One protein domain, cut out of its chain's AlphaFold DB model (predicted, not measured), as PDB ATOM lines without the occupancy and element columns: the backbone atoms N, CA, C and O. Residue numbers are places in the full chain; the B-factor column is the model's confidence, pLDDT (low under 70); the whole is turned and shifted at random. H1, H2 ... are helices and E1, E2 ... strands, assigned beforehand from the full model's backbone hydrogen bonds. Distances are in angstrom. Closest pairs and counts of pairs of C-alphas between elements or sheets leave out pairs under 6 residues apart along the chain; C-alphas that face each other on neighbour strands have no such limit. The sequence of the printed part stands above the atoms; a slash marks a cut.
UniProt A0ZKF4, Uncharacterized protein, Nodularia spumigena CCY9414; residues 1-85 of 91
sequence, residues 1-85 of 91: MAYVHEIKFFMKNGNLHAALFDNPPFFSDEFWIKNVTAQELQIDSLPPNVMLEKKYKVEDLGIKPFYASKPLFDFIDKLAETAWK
ATOM      1  N   MET A   1     120.941 146.935 145.003       67.19
ATOM      2  CA  MET A   1     121.991 147.861 144.521       67.19
ATOM      3  C   MET A   1     122.680 148.412 145.753       67.19
ATOM      4  O   MET A   1     121.982 148.667 146.722       67.19
ATOM      5  N   ALA A   2     124.004 148.496 145.743       77.44
ATOM      6  CA  ALA A   2     124.814 149.013 146.844       77.44
ATOM      7  C   ALA A   2     125.417 150.358 146.430       77.44
ATOM      8  O   ALA A   2     125.658 150.576 145.238       77.44
ATOM      9  N   TYR A   3     125.614 151.259 147.381       82.56
ATOM     10  CA  TYR A   3     126.202 152.565 147.123       82.56
ATOM     11  C   TYR A   3     127.698 152.514 147.414       82.56
ATOM     12  O   TYR A   3     128.125 152.170 148.508       82.56
ATOM     13  N   VAL A   4     128.522 152.817 146.419       85.00
ATOM     14  CA  VAL A   4     129.971 152.765 146.596       85.00
ATOM     15  C   VAL A   4     130.417 154.032 147.315       85.00
ATOM     16  O   VAL A   4     130.408 155.112 146.727       85.00
ATOM     17  N   HIS A   5     130.824 153.883 148.573       85.38
ATOM     18  CA  HIS A   5     131.385 154.964 149.388       85.38
ATOM     19  C   HIS A   5     132.908 154.861 149.496       85.38
ATOM     20  O   HIS A   5     133.602 155.874 149.596       85.38
ATOM     21  N   GLU A   6     133.432 153.638 149.447       88.81
ATOM     22  CA  GLU A   6     134.845 153.363 149.659       88.81
ATOM     23  C   GLU A   6     135.415 152.455 148.572       88.81
ATOM     24  O   GLU A   6     134.737 151.605 147.986       88.81
ATOM     25  N   ILE A   7     136.702 152.647 148.308       89.25
ATOM     26  CA  ILE A   7     137.449 151.926 147.289       89.25
ATOM     27  C   ILE A   7     138.848 151.589 147.796       89.25
ATOM     28  O   ILE A   7     139.499 152.373 148.490       89.25
ATOM     29  N   LYS A   8     139.318 150.396 147.439       91.88
ATOM     30  CA  LYS A   8     140.659 149.902 147.757       91.88
ATOM     31  C   LYS A   8     141.328 149.410 146.487       91.88
ATOM     32  O   LYS A   8     140.817 148.498 145.842       91.88
ATOM     33  N   PHE A   9     142.485 149.969 146.158       91.19
ATOM     34  CA  PHE A   9     143.263 149.528 145.003       91.19
ATOM     35  C   PHE A   9     144.184 148.369 145.366       91.19
ATOM     36  O   PHE A   9     144.777 148.354 146.445       91.19
ATOM     37  N   PHE A  10     144.323 147.407 144.462       91.75
ATOM     38  CA  PHE A  10     145.218 146.265 144.618       91.75
ATOM     39  C   PHE A  10     145.724 145.783 143.261       91.75
ATOM     40  O   PHE A  10     145.093 146.015 142.229       91.75
ATOM     41  N   MET A  11     146.864 145.094 143.256       89.50
ATOM     42  CA  MET A  11     147.401 144.468 142.048       89.50
ATOM     43  C   MET A  11     147.001 142.996 142.010       89.50
ATOM     44  O   MET A  11     147.193 142.267 142.982       89.50
ATOM     45  N   LYS A  12     146.481 142.530 140.875       87.19
ATOM     46  CA  LYS A  12     146.198 141.109 140.638       87.19
ATOM     47  C   LYS A  12     146.663 140.736 139.239       87.19
ATOM     48  O   LYS A  12     146.287 141.380 138.268       87.19
ATOM     49  N   ASN A  13     147.496 139.700 139.141       86.88
ATOM     50  CA  ASN A  13     148.077 139.227 137.877       86.88
ATOM     51  C   ASN A  13     148.777 140.337 137.062       86.88
ATOM     52  O   ASN A  13     148.704 140.343 135.839       86.88
ATOM     53  N   GLY A  14     149.416 141.297 137.738       85.75
ATOM     54  CA  GLY A  14     150.087 142.431 137.088       85.75
ATOM     55  C   GLY A  14     149.166 143.576 136.652       85.75
ATOM     56  O   GLY A  14     149.671 144.591 136.190       85.75
ATOM     57  N   ASN A  15     147.850 143.465 136.860       87.00
ATOM     58  CA  ASN A  15     146.879 144.506 136.526       87.00
ATOM     59  C   ASN A  15     146.381 145.237 137.776       87.00
ATOM     60  O   ASN A  15     146.265 144.639 138.850       87.00
ATOM     61  N   LEU A  16     146.058 146.524 137.623       88.50
ATOM     62  CA  LEU A  16     145.471 147.337 138.683       88.50
ATOM     63  C   LEU A  16     143.967 147.065 138.786       88.50
ATOM     64  O   LEU A  16     143.215 147.183 137.816       88.50
ATOM     65  N   HIS A  17     143.532 146.722 139.990       91.25
ATOM     66  CA  HIS A  17     142.145 146.464 140.333       91.25
ATOM     67  C   HIS A  17     141.689 147.360 141.479       91.25
ATOM     68  O   HIS A  17     142.494 147.876 142.256       91.25
ATOM     69  N   ALA A  18     140.375 147.500 141.593       89.88
ATOM     70  CA  ALA A  18     139.706 148.206 142.664       89.88
ATOM     71  C   ALA A  18     138.628 147.316 143.291       89.88
ATOM     72  O   ALA A  18     137.766 146.773 142.599       89.88
ATOM     73  N   ALA A  19     138.674 147.173 144.610       90.88
ATOM     74  CA  ALA A  19     137.600 146.594 145.401       90.88
ATOM     75  C   ALA A  19     136.670 147.723 145.853       90.88
ATOM     76  O   ALA A  19     137.135 148.711 146.423       90.88
ATOM     77  N   LEU A  20     135.378 147.572 145.571       90.25
ATOM     78  CA  LEU A  20     134.328 148.541 145.882       90.25
ATOM     79  C   LEU A  20     133.595 148.120 147.154       90.25
ATOM     80  O   LEU A  20     133.208 146.953 147.276       90.25
ATOM     81  N   PHE A  21     133.367 149.065 148.060       88.62
ATOM     82  CA  PHE A  21     132.726 148.837 149.351       88.62
ATOM     83  C   PHE A  21     131.565 149.808 149.570       88.62
ATOM     84  O   PHE A  21     131.588 150.954 149.109       88.62
ATOM     85  N   ASP A  22     130.557 149.325 150.290       86.12
ATOM     86  CA  ASP A  22     129.475 150.135 150.842       86.12
ATOM     87  C   ASP A  22     129.631 150.197 152.363       86.12
ATOM     88  O   ASP A  22     130.016 149.210 152.996       86.12
ATOM     89  N   ASN A  23     129.291 151.343 152.940       78.81
ATOM     90  CA  ASN A  23     129.258 151.571 154.376       78.81
ATOM     91  C   ASN A  23     127.959 152.324 154.719       78.81
ATOM     92  O   ASN A  23     127.970 153.551 154.866       78.81
ATOM     93  N   PRO A  24     126.804 151.629 154.746       71.19
ATOM     94  CA  PRO A  24     125.523 152.280 154.956       71.19
ATOM     95  C   PRO A  24     125.435 152.821 156.387       71.19
ATOM     96  O   PRO A  24     125.681 152.075 157.328       71.19
ATOM     97  N   PRO A  25     124.949 154.053 156.603       66.75
ATOM     98  CA  PRO A  25     124.885 154.653 157.941       66.75
ATOM     99  C   PRO A  25     123.988 153.895 158.940       66.75
ATOM    100  O   PRO A  25     124.082 154.122 160.142       66.75
ATOM    101  N   PHE A  26     123.115 153.005 158.455       63.84
ATOM    102  CA  PHE A  26     122.178 152.222 159.268       63.84
ATOM    103  C   PHE A  26     122.606 150.765 159.497       63.84
ATOM    104  O   PHE A  26     121.981 150.076 160.300       63.84
ATOM    105  N   PHE A  27     123.644 150.285 158.808       57.22
ATOM    106  CA  PHE A  27     124.192 148.942 158.993       57.22
ATOM    107  C   PHE A  27     125.600 149.085 159.560       57.22
ATOM    108  O   PHE A  27     126.445 149.731 158.960       57.22
ATOM    109  N   SER A  28     125.852 148.507 160.734       56.72
ATOM    110  CA  SER A  28     127.108 148.714 161.471       56.72
ATOM    111  C   SER A  28     128.344 148.084 160.821       56.72
ATOM    112  O   SER A  28     129.444 148.294 161.326       56.72
ATOM    113  N   ASP A  29     128.180 147.358 159.714       67.12
ATOM    114  CA  ASP A  29     129.261 146.652 159.043       67.12
ATOM    115  C   ASP A  29     129.388 147.103 157.586       67.12
ATOM    116  O   ASP A  29     128.466 146.980 156.773       67.12
ATOM    117  N   GLU A  30     130.582 147.590 157.257       75.88
ATOM    118  CA  GLU A  30     131.033 147.760 155.882       75.88
ATOM    119  C   GLU A  30     130.965 146.413 155.151       75.88
ATOM    120  O   GLU A  30     131.403 145.381 155.671       75.88
ATOM    121  N   PHE A  31     130.469 146.415 153.913       82.00
ATOM    122  CA  PHE A  31     130.478 145.214 153.088       82.00
ATOM    123  C   PHE A  31     131.094 145.441 151.713       82.00
ATOM    124  O   PHE A  31     130.904 146.452 151.038       82.00
ATOM    125  N   TRP A  32     131.816 144.415 151.268       87.00
ATOM    126  CA  TRP A  32     132.352 144.333 149.920       87.00
ATOM    127  C   TRP A  32     131.230 144.150 148.890       87.00
ATOM    128  O   TRP A  32     130.349 143.293 149.040       87.00
ATOM    129  N   ILE A  33     131.296 144.933 147.813       85.44
ATOM    130  CA  ILE A  33     130.348 144.889 146.699       85.44
ATOM    131  C   ILE A  33     130.908 144.016 145.578       85.44
ATOM    132  O   ILE A  33     130.314 142.994 145.247       85.44
ATOM    133  N   LYS A  34     132.020 144.437 144.960       87.19
ATOM    134  CA  LYS A  34     132.668 143.732 143.847       87.19
ATOM    135  C   LYS A  34     134.105 144.195 143.627       87.19
ATOM    136  O   LYS A  34     134.487 145.278 144.061       87.19
ATOM    137  N   ASN A  35     134.863 143.392 142.887       89.69
ATOM    138  CA  ASN A  35     136.160 143.782 142.343       89.69
ATOM    139  C   ASN A  35     135.991 144.153 140.872       89.69
ATOM    140  O   ASN A  35     135.355 143.410 140.129       89.69
ATOM    141  N   VAL A  36     136.579 145.269 140.469       87.38
ATOM    142  CA  VAL A  36     136.609 145.751 139.086       87.38
ATOM    143  C   VAL A  36     138.047 146.009 138.670       87.38
ATOM    144  O   VAL A  36     138.939 146.152 139.512       87.38
ATOM    145  N   THR A  37     138.310 146.025 137.371       87.38
ATOM    146  CA  THR A  37     139.569 146.583 136.868       87.38
ATOM    147  C   THR A  37     139.575 148.098 137.079       87.38
ATOM    148  O   THR A  37     138.528 148.740 137.061       87.38
ATOM    149  N   ALA A  38     140.747 148.697 137.288       85.06
ATOM    150  CA  ALA A  38     140.838 150.155 137.395       85.06
ATOM    151  C   ALA A  38     140.405 150.854 136.090       85.06
ATOM    152  O   ALA A  38     139.786 151.914 136.133       85.06
ATOM    153  N   GLN A  39     140.607 150.198 134.943       82.56
ATOM    154  CA  GLN A  39     140.129 150.657 133.635       82.56
ATOM    155  C   GLN A  39     138.602 150.803 133.566       82.56
ATOM    156  O   GLN A  39     138.116 151.768 132.983       82.56
ATOM    157  N   GLU A  40     137.827 149.914 134.202       81.31
ATOM    158  CA  GLU A  40     136.360 150.059 134.290       81.31
ATOM    159  C   GLU A  40     135.931 151.337 135.025       81.31
ATOM    160  O   GLU A  40     134.823 151.829 134.816       81.31
ATOM    161  N   LEU A  41     136.805 151.880 135.875       76.25
ATOM    162  CA  LEU A  41     136.600 153.139 136.589       76.25
ATOM    163  C   LEU A  41     137.252 154.333 135.878       76.25
ATOM    164  O   LEU A  41     137.279 155.419 136.448       76.25
ATOM    165  N   GLN A  42     137.773 154.140 134.660       79.25
ATOM    166  CA  GLN A  42     138.552 155.135 133.912       79.25
ATOM    167  C   GLN A  42     139.818 155.585 134.663       79.25
ATOM    168  O   GLN A  42     140.260 156.726 134.554       79.25
ATOM    169  N   ILE A  43     140.398 154.677 135.453       77.75
ATOM    170  CA  ILE A  43     141.637 154.893 136.197       77.75
ATOM    171  C   ILE A  43     142.745 154.126 135.479       77.75
ATOM    172  O   ILE A  43     142.915 152.920 135.666       77.75
ATOM    173  N   ASP A  44     143.502 154.842 134.654       71.62
ATOM    174  CA  ASP A  44     144.614 154.264 133.888       71.62
ATOM    175  C   ASP A  44     145.837 153.974 134.765       71.62
ATOM    176  O   ASP A  44     146.634 153.079 134.479       71.62
ATOM    177  N   SER A  45     145.996 154.728 135.854       75.62
ATOM    178  CA  SER A  45     147.095 154.575 136.805       75.62
ATOM    179  C   SER A  45     146.668 154.976 138.212       75.62
ATOM    180  O   SER A  45     145.699 155.711 138.404       75.62
ATOM    181  N   LEU A  46     147.388 154.465 139.210       81.31
ATOM    182  CA  LEU A  46     147.141 154.785 140.611       81.31
ATOM    183  C   LEU A  46     147.300 156.304 140.829       81.31
ATOM    184  O   LEU A  46     148.355 156.840 140.475       81.31
ATOM    185  N   PRO A  47     146.305 157.004 141.404       78.00
ATOM    186  CA  PRO A  47     146.406 158.446 141.597       78.00
ATOM    187  C   PRO A  47     147.600 158.819 142.489       78.00
ATOM    188  O   PRO A  47     147.945 158.066 143.409       78.00
ATOM    189  N   PRO A  48     148.236 159.985 142.266       69.81
ATOM    190  CA  PRO A  48     149.326 160.442 143.114       69.81
ATOM    191  C   PRO A  48     148.810 160.579 144.552       69.81
ATOM    192  O   PRO A  48     147.797 161.232 144.790       69.81
ATOM    193  N   ASN A  49     149.509 159.951 145.502       80.56
ATOM    194  CA  ASN A  49     149.158 159.832 146.930       80.56
ATOM    195  C   ASN A  49     148.165 158.721 147.308       80.56
ATOM    196  O   ASN A  49     147.811 158.594 148.481       80.56
ATOM    197  N   VAL A  50     147.770 157.869 146.364       83.62
ATOM    198  CA  VAL A  50     147.026 156.644 146.666       83.62
ATOM    199  C   VAL A  50     148.010 155.489 146.807       83.62
ATOM    200  O   VAL A  50     148.883 155.277 145.974       83.62
ATOM    201  N   MET A  51     147.875 154.740 147.893       87.50
ATOM    202  CA  MET A  51     148.629 153.517 148.170       87.50
ATOM    203  C   MET A  51     147.763 152.286 147.919       87.50
ATOM    204  O   MET A  51     146.572 152.288 148.239       87.50
ATOM    205  N   LEU A  52     148.384 151.224 147.409       89.62
ATOM    206  CA  LEU A  52     147.758 149.908 147.320       89.62
ATOM    207  C   LEU A  52     147.377 149.392 148.709       89.62
ATOM    208  O   LEU A  52     147.952 149.781 149.724       89.62
ATOM    209  N   GLU A  53     146.398 148.497 148.737       87.81
ATOM    210  CA  GLU A  53     145.899 147.823 149.932       87.81
ATOM    211  C   GLU A  53     145.313 148.746 151.022       87.81
ATOM    212  O   GLU A  53     144.919 148.275 152.090       87.81
ATOM    213  N   LYS A  54     145.163 150.042 150.735       89.88
ATOM    214  CA  LYS A  54     144.542 151.029 151.619       89.88
ATOM    215  C   LYS A  54     143.177 151.454 151.077       89.88
ATOM    216  O   LYS A  54     142.983 151.547 149.865       89.88
ATOM    217  N   LYS A  55     142.228 151.667 151.990       89.00
ATOM    218  CA  LYS A  55     140.883 152.157 151.678       89.00
ATOM    219  C   LYS A  55     140.872 153.679 151.616       89.00
ATOM    220  O   LYS A  55     141.524 154.336 152.429       89.00
ATOM    221  N   TYR A  56     140.116 154.202 150.665       87.69
ATOM    222  CA  TYR A  56     139.879 155.625 150.462       87.69
ATOM    223  C   TYR A  56     138.394 155.841 150.222       87.69
ATOM    224  O   TYR A  56     137.733 154.979 149.635       87.69
ATOM    225  N   LYS A  57     137.875 157.002 150.623       86.62
ATOM    226  CA  LYS A  57     136.550 157.412 150.166       86.62
ATOM    227  C   LYS A  57     136.627 157.725 148.681       86.62
ATOM    228  O   LYS A  57     137.606 158.302 148.216       86.62
ATOM    229  N   VAL A  58     135.587 157.374 147.935       84.88
ATOM    230  CA  VAL A  58     135.522 157.699 146.501       84.88
ATOM    231  C   VAL A  58     135.585 159.213 146.260       84.88
ATOM    232  O   VAL A  58     136.237 159.659 145.319       84.88
ATOM    233  N   GLU A  59     135.011 160.002 147.172       82.81
ATOM    234  CA  GLU A  59     135.026 161.470 147.128       82.81
ATOM    235  C   GLU A  59     136.440 162.052 147.256       82.81
ATOM    236  O   GLU A  59     136.784 162.979 146.522       82.81
ATOM    237  N   ASP A  60     137.287 161.465 148.111       83.12
ATOM    238  CA  ASP A  60     138.683 161.893 148.309       83.12
ATOM    239  C   ASP A  60     139.534 161.682 147.044       83.12
ATOM    240  O   ASP A  60     140.589 162.291 146.877       83.12
ATOM    241  N   LEU A  61     139.068 160.821 146.138       77.81
ATOM    242  CA  LEU A  61     139.701 160.531 144.854       77.81
ATOM    243  C   LEU A  61     139.121 161.367 143.704       77.81
ATOM    244  O   LEU A  61     139.487 161.152 142.551       77.81
ATOM    245  N   GLY A  62     138.193 162.286 143.994       75.06
ATOM    246  CA  GLY A  62     137.474 163.061 142.981       75.06
ATOM    247  C   GLY A  62     136.455 162.241 142.182       75.06
ATOM    248  O   GLY A  62     135.962 162.704 141.153       75.06
ATOM    249  N   ILE A  63     136.122 161.030 142.640       78.56
ATOM    250  CA  ILE A  63     135.133 160.157 142.010       78.56
ATOM    251  C   ILE A  63     133.781 160.441 142.658       78.56
ATOM    252  O   ILE A  63     133.634 160.397 143.879       78.56
ATOM    253  N   LYS A  64     132.760 160.716 141.839       74.50
ATOM    254  CA  LYS A  64     131.395 160.846 142.358       74.50
ATOM    255  C   LYS A  64     130.927 159.487 142.875       74.50
ATOM    256  O   LYS A  64     131.031 158.517 142.122       74.50
ATOM    257  N   PRO A  65     130.375 159.405 144.095       77.81
ATOM    258  CA  PRO A  65     129.761 158.178 144.570       77.81
ATOM    259  C   PRO A  65     128.710 157.667 143.580       77.81
ATOM    260  O   PRO A  65     127.969 158.445 142.970       77.81
ATOM    261  N   PHE A  66     128.659 156.353 143.399       82.06
ATOM    262  CA  PHE A  66     127.812 155.721 142.394       82.06
ATOM    263  C   PHE A  66     127.220 154.418 142.916       82.06
ATOM    264  O   PHE A  66     127.738 153.792 143.839       82.06
ATOM    265  N   TYR A  67     126.121 153.988 142.302       82.69
ATOM    266  CA  TYR A  67     125.506 152.709 142.630       82.69
ATOM    267  C   TYR A  67     126.162 151.584 141.834       82.69
ATOM    268  O   TYR A  67     126.280 151.655 140.612       82.69
ATOM    269  N   ALA A  68     126.523 150.508 142.524       81.00
ATOM    270  CA  ALA A  68     126.983 149.271 141.920       81.00
ATOM    271  C   ALA A  68     126.058 148.118 142.320       81.00
ATOM    272  O   ALA A  68     125.602 147.999 143.461       81.00
ATOM    273  N   SER A  69     125.757 147.227 141.379       74.12
ATOM    274  CA  SER A  69     125.170 145.938 141.723       74.12
ATOM    275  C   SER A  69     126.263 145.044 142.302       74.12
ATOM    276  O   SER A  69     127.330 144.867 141.709       74.12
ATOM    277  N   LYS A  70     125.984 144.455 143.468       68.81
ATOM    278  CA  LYS A  70     126.694 143.246 143.884       68.81
ATOM    279  C   LYS A  70     126.450 142.209 142.781       68.81
ATOM    280  O   LYS A  70     125.296 142.103 142.353       68.81
ATOM    281  N   PRO A  71     127.473 141.495 142.284       65.06
ATOM    282  CA  PRO A  71     127.261 140.424 141.330       65.06
ATOM    283  C   PRO A  71     126.266 139.457 141.963       65.06
ATOM    284  O   PRO A  71     126.547 138.841 142.993       65.06
ATOM    285  N   LEU A  72     125.061 139.392 141.394       55.25
ATOM    286  CA  LEU A  72     124.160 138.296 141.680       55.25
ATOM    287  C   LEU A  72     124.901 137.049 141.194       55.25
ATOM    288  O   LEU A  72     125.140 136.904 140.006       55.25
ATOM    289  N   PHE A  73     125.267 136.160 142.111       48.59
ATOM    290  CA  PHE A  73     125.342 134.736 141.789       48.59
ATOM    291  C   PHE A  73     126.446 134.245 140.831       48.59
ATOM    292  O   PHE A  73     126.389 133.094 140.417       48.59
ATOM    293  N   ASP A  74     127.541 134.979 140.613       46.50
ATOM    294  CA  ASP A  74     128.696 134.437 139.859       46.50
ATOM    295  C   ASP A  74     129.354 133.213 140.560       46.50
ATOM    296  O   ASP A  74     130.152 132.475 139.983       46.50
ATOM    297  N   PHE A  75     128.997 132.970 141.831       50.25
ATOM    298  CA  PHE A  75     129.339 131.760 142.584       50.25
ATOM    299  C   PHE A  75     128.417 130.573 142.269       50.25
ATOM    300  O   PHE A  75     128.893 129.446 142.175       50.25
ATOM    301  N   ILE A  76     127.114 130.813 142.099       51.09
ATOM    302  CA  ILE A  76     126.125 129.750 141.867       51.09
ATOM    303  C   ILE A  76     126.205 129.286 140.421       51.09
ATOM    304  O   ILE A  76     126.193 128.083 140.197       51.09
ATOM    305  N   ASP A  77     126.397 130.199 139.468       53.03
ATOM    306  CA  ASP A  77     126.546 129.818 138.065       53.03
ATOM    307  C   ASP A  77     127.853 129.063 137.834       53.03
ATOM    308  O   ASP A  77     127.823 128.014 137.211       53.03
ATOM    309  N   LYS A  78     128.985 129.470 138.428       57.66
ATOM    310  CA  LYS A  78     130.230 128.689 138.307       57.66
ATOM    311  C   LYS A  78     130.183 127.349 139.030       57.66
ATOM    312  O   LYS A  78     130.741 126.385 138.511       57.66
ATOM    313  N   LEU A  79     129.550 127.247 140.202       58.09
ATOM    314  CA  LEU A  79     129.365 125.957 140.879       58.09
ATOM    315  C   LEU A  79     128.399 125.052 140.122       58.09
ATOM    316  O   LEU A  79     128.698 123.875 139.969       58.09
ATOM    317  N   ALA A  80     127.283 125.588 139.629       59.50
ATOM    318  CA  ALA A  80     126.328 124.852 138.810       59.50
ATOM    319  C   ALA A  80     126.969 124.411 137.491       59.50
ATOM    320  O   ALA A  80     126.836 123.259 137.099       59.50
ATOM    321  N   GLU A  81     127.740 125.283 136.846       56.44
ATOM    322  CA  GLU A  81     128.453 124.994 135.605       56.44
ATOM    323  C   GLU A  81     129.605 123.999 135.832       56.44
ATOM    324  O   GLU A  81     129.832 123.124 134.998       56.44
ATOM    325  N   THR A  82     130.293 124.060 136.978       58.97
ATOM    326  CA  THR A  82     131.299 123.059 137.373       58.97
ATOM    327  C   THR A  82     130.636 121.718 137.678       58.97
ATOM    328  O   THR A  82     131.053 120.720 137.109       58.97
ATOM    329  N   ALA A  83     129.570 121.686 138.486       59.00
ATOM    330  CA  ALA A  83     128.816 120.473 138.810       59.00
ATOM    331  C   ALA A  83     128.201 119.819 137.561       59.00
ATOM    332  O   ALA A  83     128.215 118.593 137.432       59.00
ATOM    333  N   TRP A  84     127.726 120.631 136.611       61.62
ATOM    334  CA  TRP A  84     127.244 120.187 135.304       61.62
ATOM    335  C   TRP A  84     128.374 119.597 134.449       61.62
ATOM    336  O   TRP A  84     128.216 118.517 133.883       61.62
ATOM    337  N   LYS A  85     129.538 120.260 134.385       65.50
ATOM    338  CA  LYS A  85     130.710 119.793 133.619       65.50
ATOM    339  C   LYS A  85     131.378 118.557 134.225       65.50
ATOM    340  O   LYS A  85     131.899 117.737 133.475       65.50
TER     341      LYS A  85
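What this domain is: This is residues 1 to 85 of the 91 residues of an uncharacterized protein of Nodularia spumigena CCY9414 (UniProt A0ZKF4). A strongly twisted antiparallel sheet of four strands makes the body, with a small two-strand ribbon, E1 and E6, packed beside E3 and E4 near Asp 22 and Ile 33. From this body sticks out an arm, residues 72 to 85, that ends in the helix H1, while the long unnamed stretch 38 to 54 joins the two edge strands, E4 and E5. The 85 printed residues hold six named strands and then one named helix, E1 E2 E3 E4 E5 E6 H1, of mixed class; the large sheet has the order E4 E3 E2 E5. The whole is only just loose, close to compact, with a radius of gyration of the C-alphas of 14.6 A; its outline is flat, with spans of 46 by 37 by 19 A.

How they stand to each other: In the large sheet, E4 (residues 31 to 37) and E5 (55 to 57) are edge strands, and E3 (15 to 22) and E2 (6 to 12) are inner strands. E2, E3 and E4 form a meander, each strand the antiparallel neighbour of the one before. With E5 they make a Greek key, the fourth strand being the antiparallel neighbour of the first. In the hairpin E2 and E3, N 10 and O 17 are 2.9 A apart, within hydrogen-bond range. In the hairpin E3 and E4, N 33 and O 20 are 2.8 A apart, also within range. E5 is the antiparallel neighbour of E2, with N 7 and O 56 within hydrogen-bond range at 2.9 A. E1 (residues 2 to 4) runs on into E2 across a break of 1 residue, at 79 degrees. E1 is the antiparallel neighbour of E6 (66 to 68), with N 2 and O 68 at 2.8 A. The closest C-alphas of E1 and E3 are those of Val 4 and Asp 22, 5.0 A apart. H1 (74 to 85) is not on the large sheet and is apart from E1, for instance. In H1, 7 of 8 O i to N i+4 pairs are within hydrogen-bond range.

Where its parts are: E3 is 23.2 A from first to last C-alpha, E2 19.0 A, E4 18.6 A and H1 16.0 A. E1, E5 and E6 have three residues each. E1 begins at C-alpha 2, (124.814, 149.013, 146.844). E3 begins at C-alpha 15, (146.879, 144.506, 136.526). H1 ends at C-alpha 85, (130.710, 119.793, 133.619).

The domain as a whole: The C-alphas farthest apart, those of Asn 49 and Trp 84, are 46.8 A apart. Without residues 72 to 85, which stand free, the body spans 35 by 25 by 19 A. The printed part has no cut, and the link from E4 to E5 is long. Its mean pLDDT is 77.3; residue 1, residues 25 to 29, residue 48 and residues 70 to 85 are under 70.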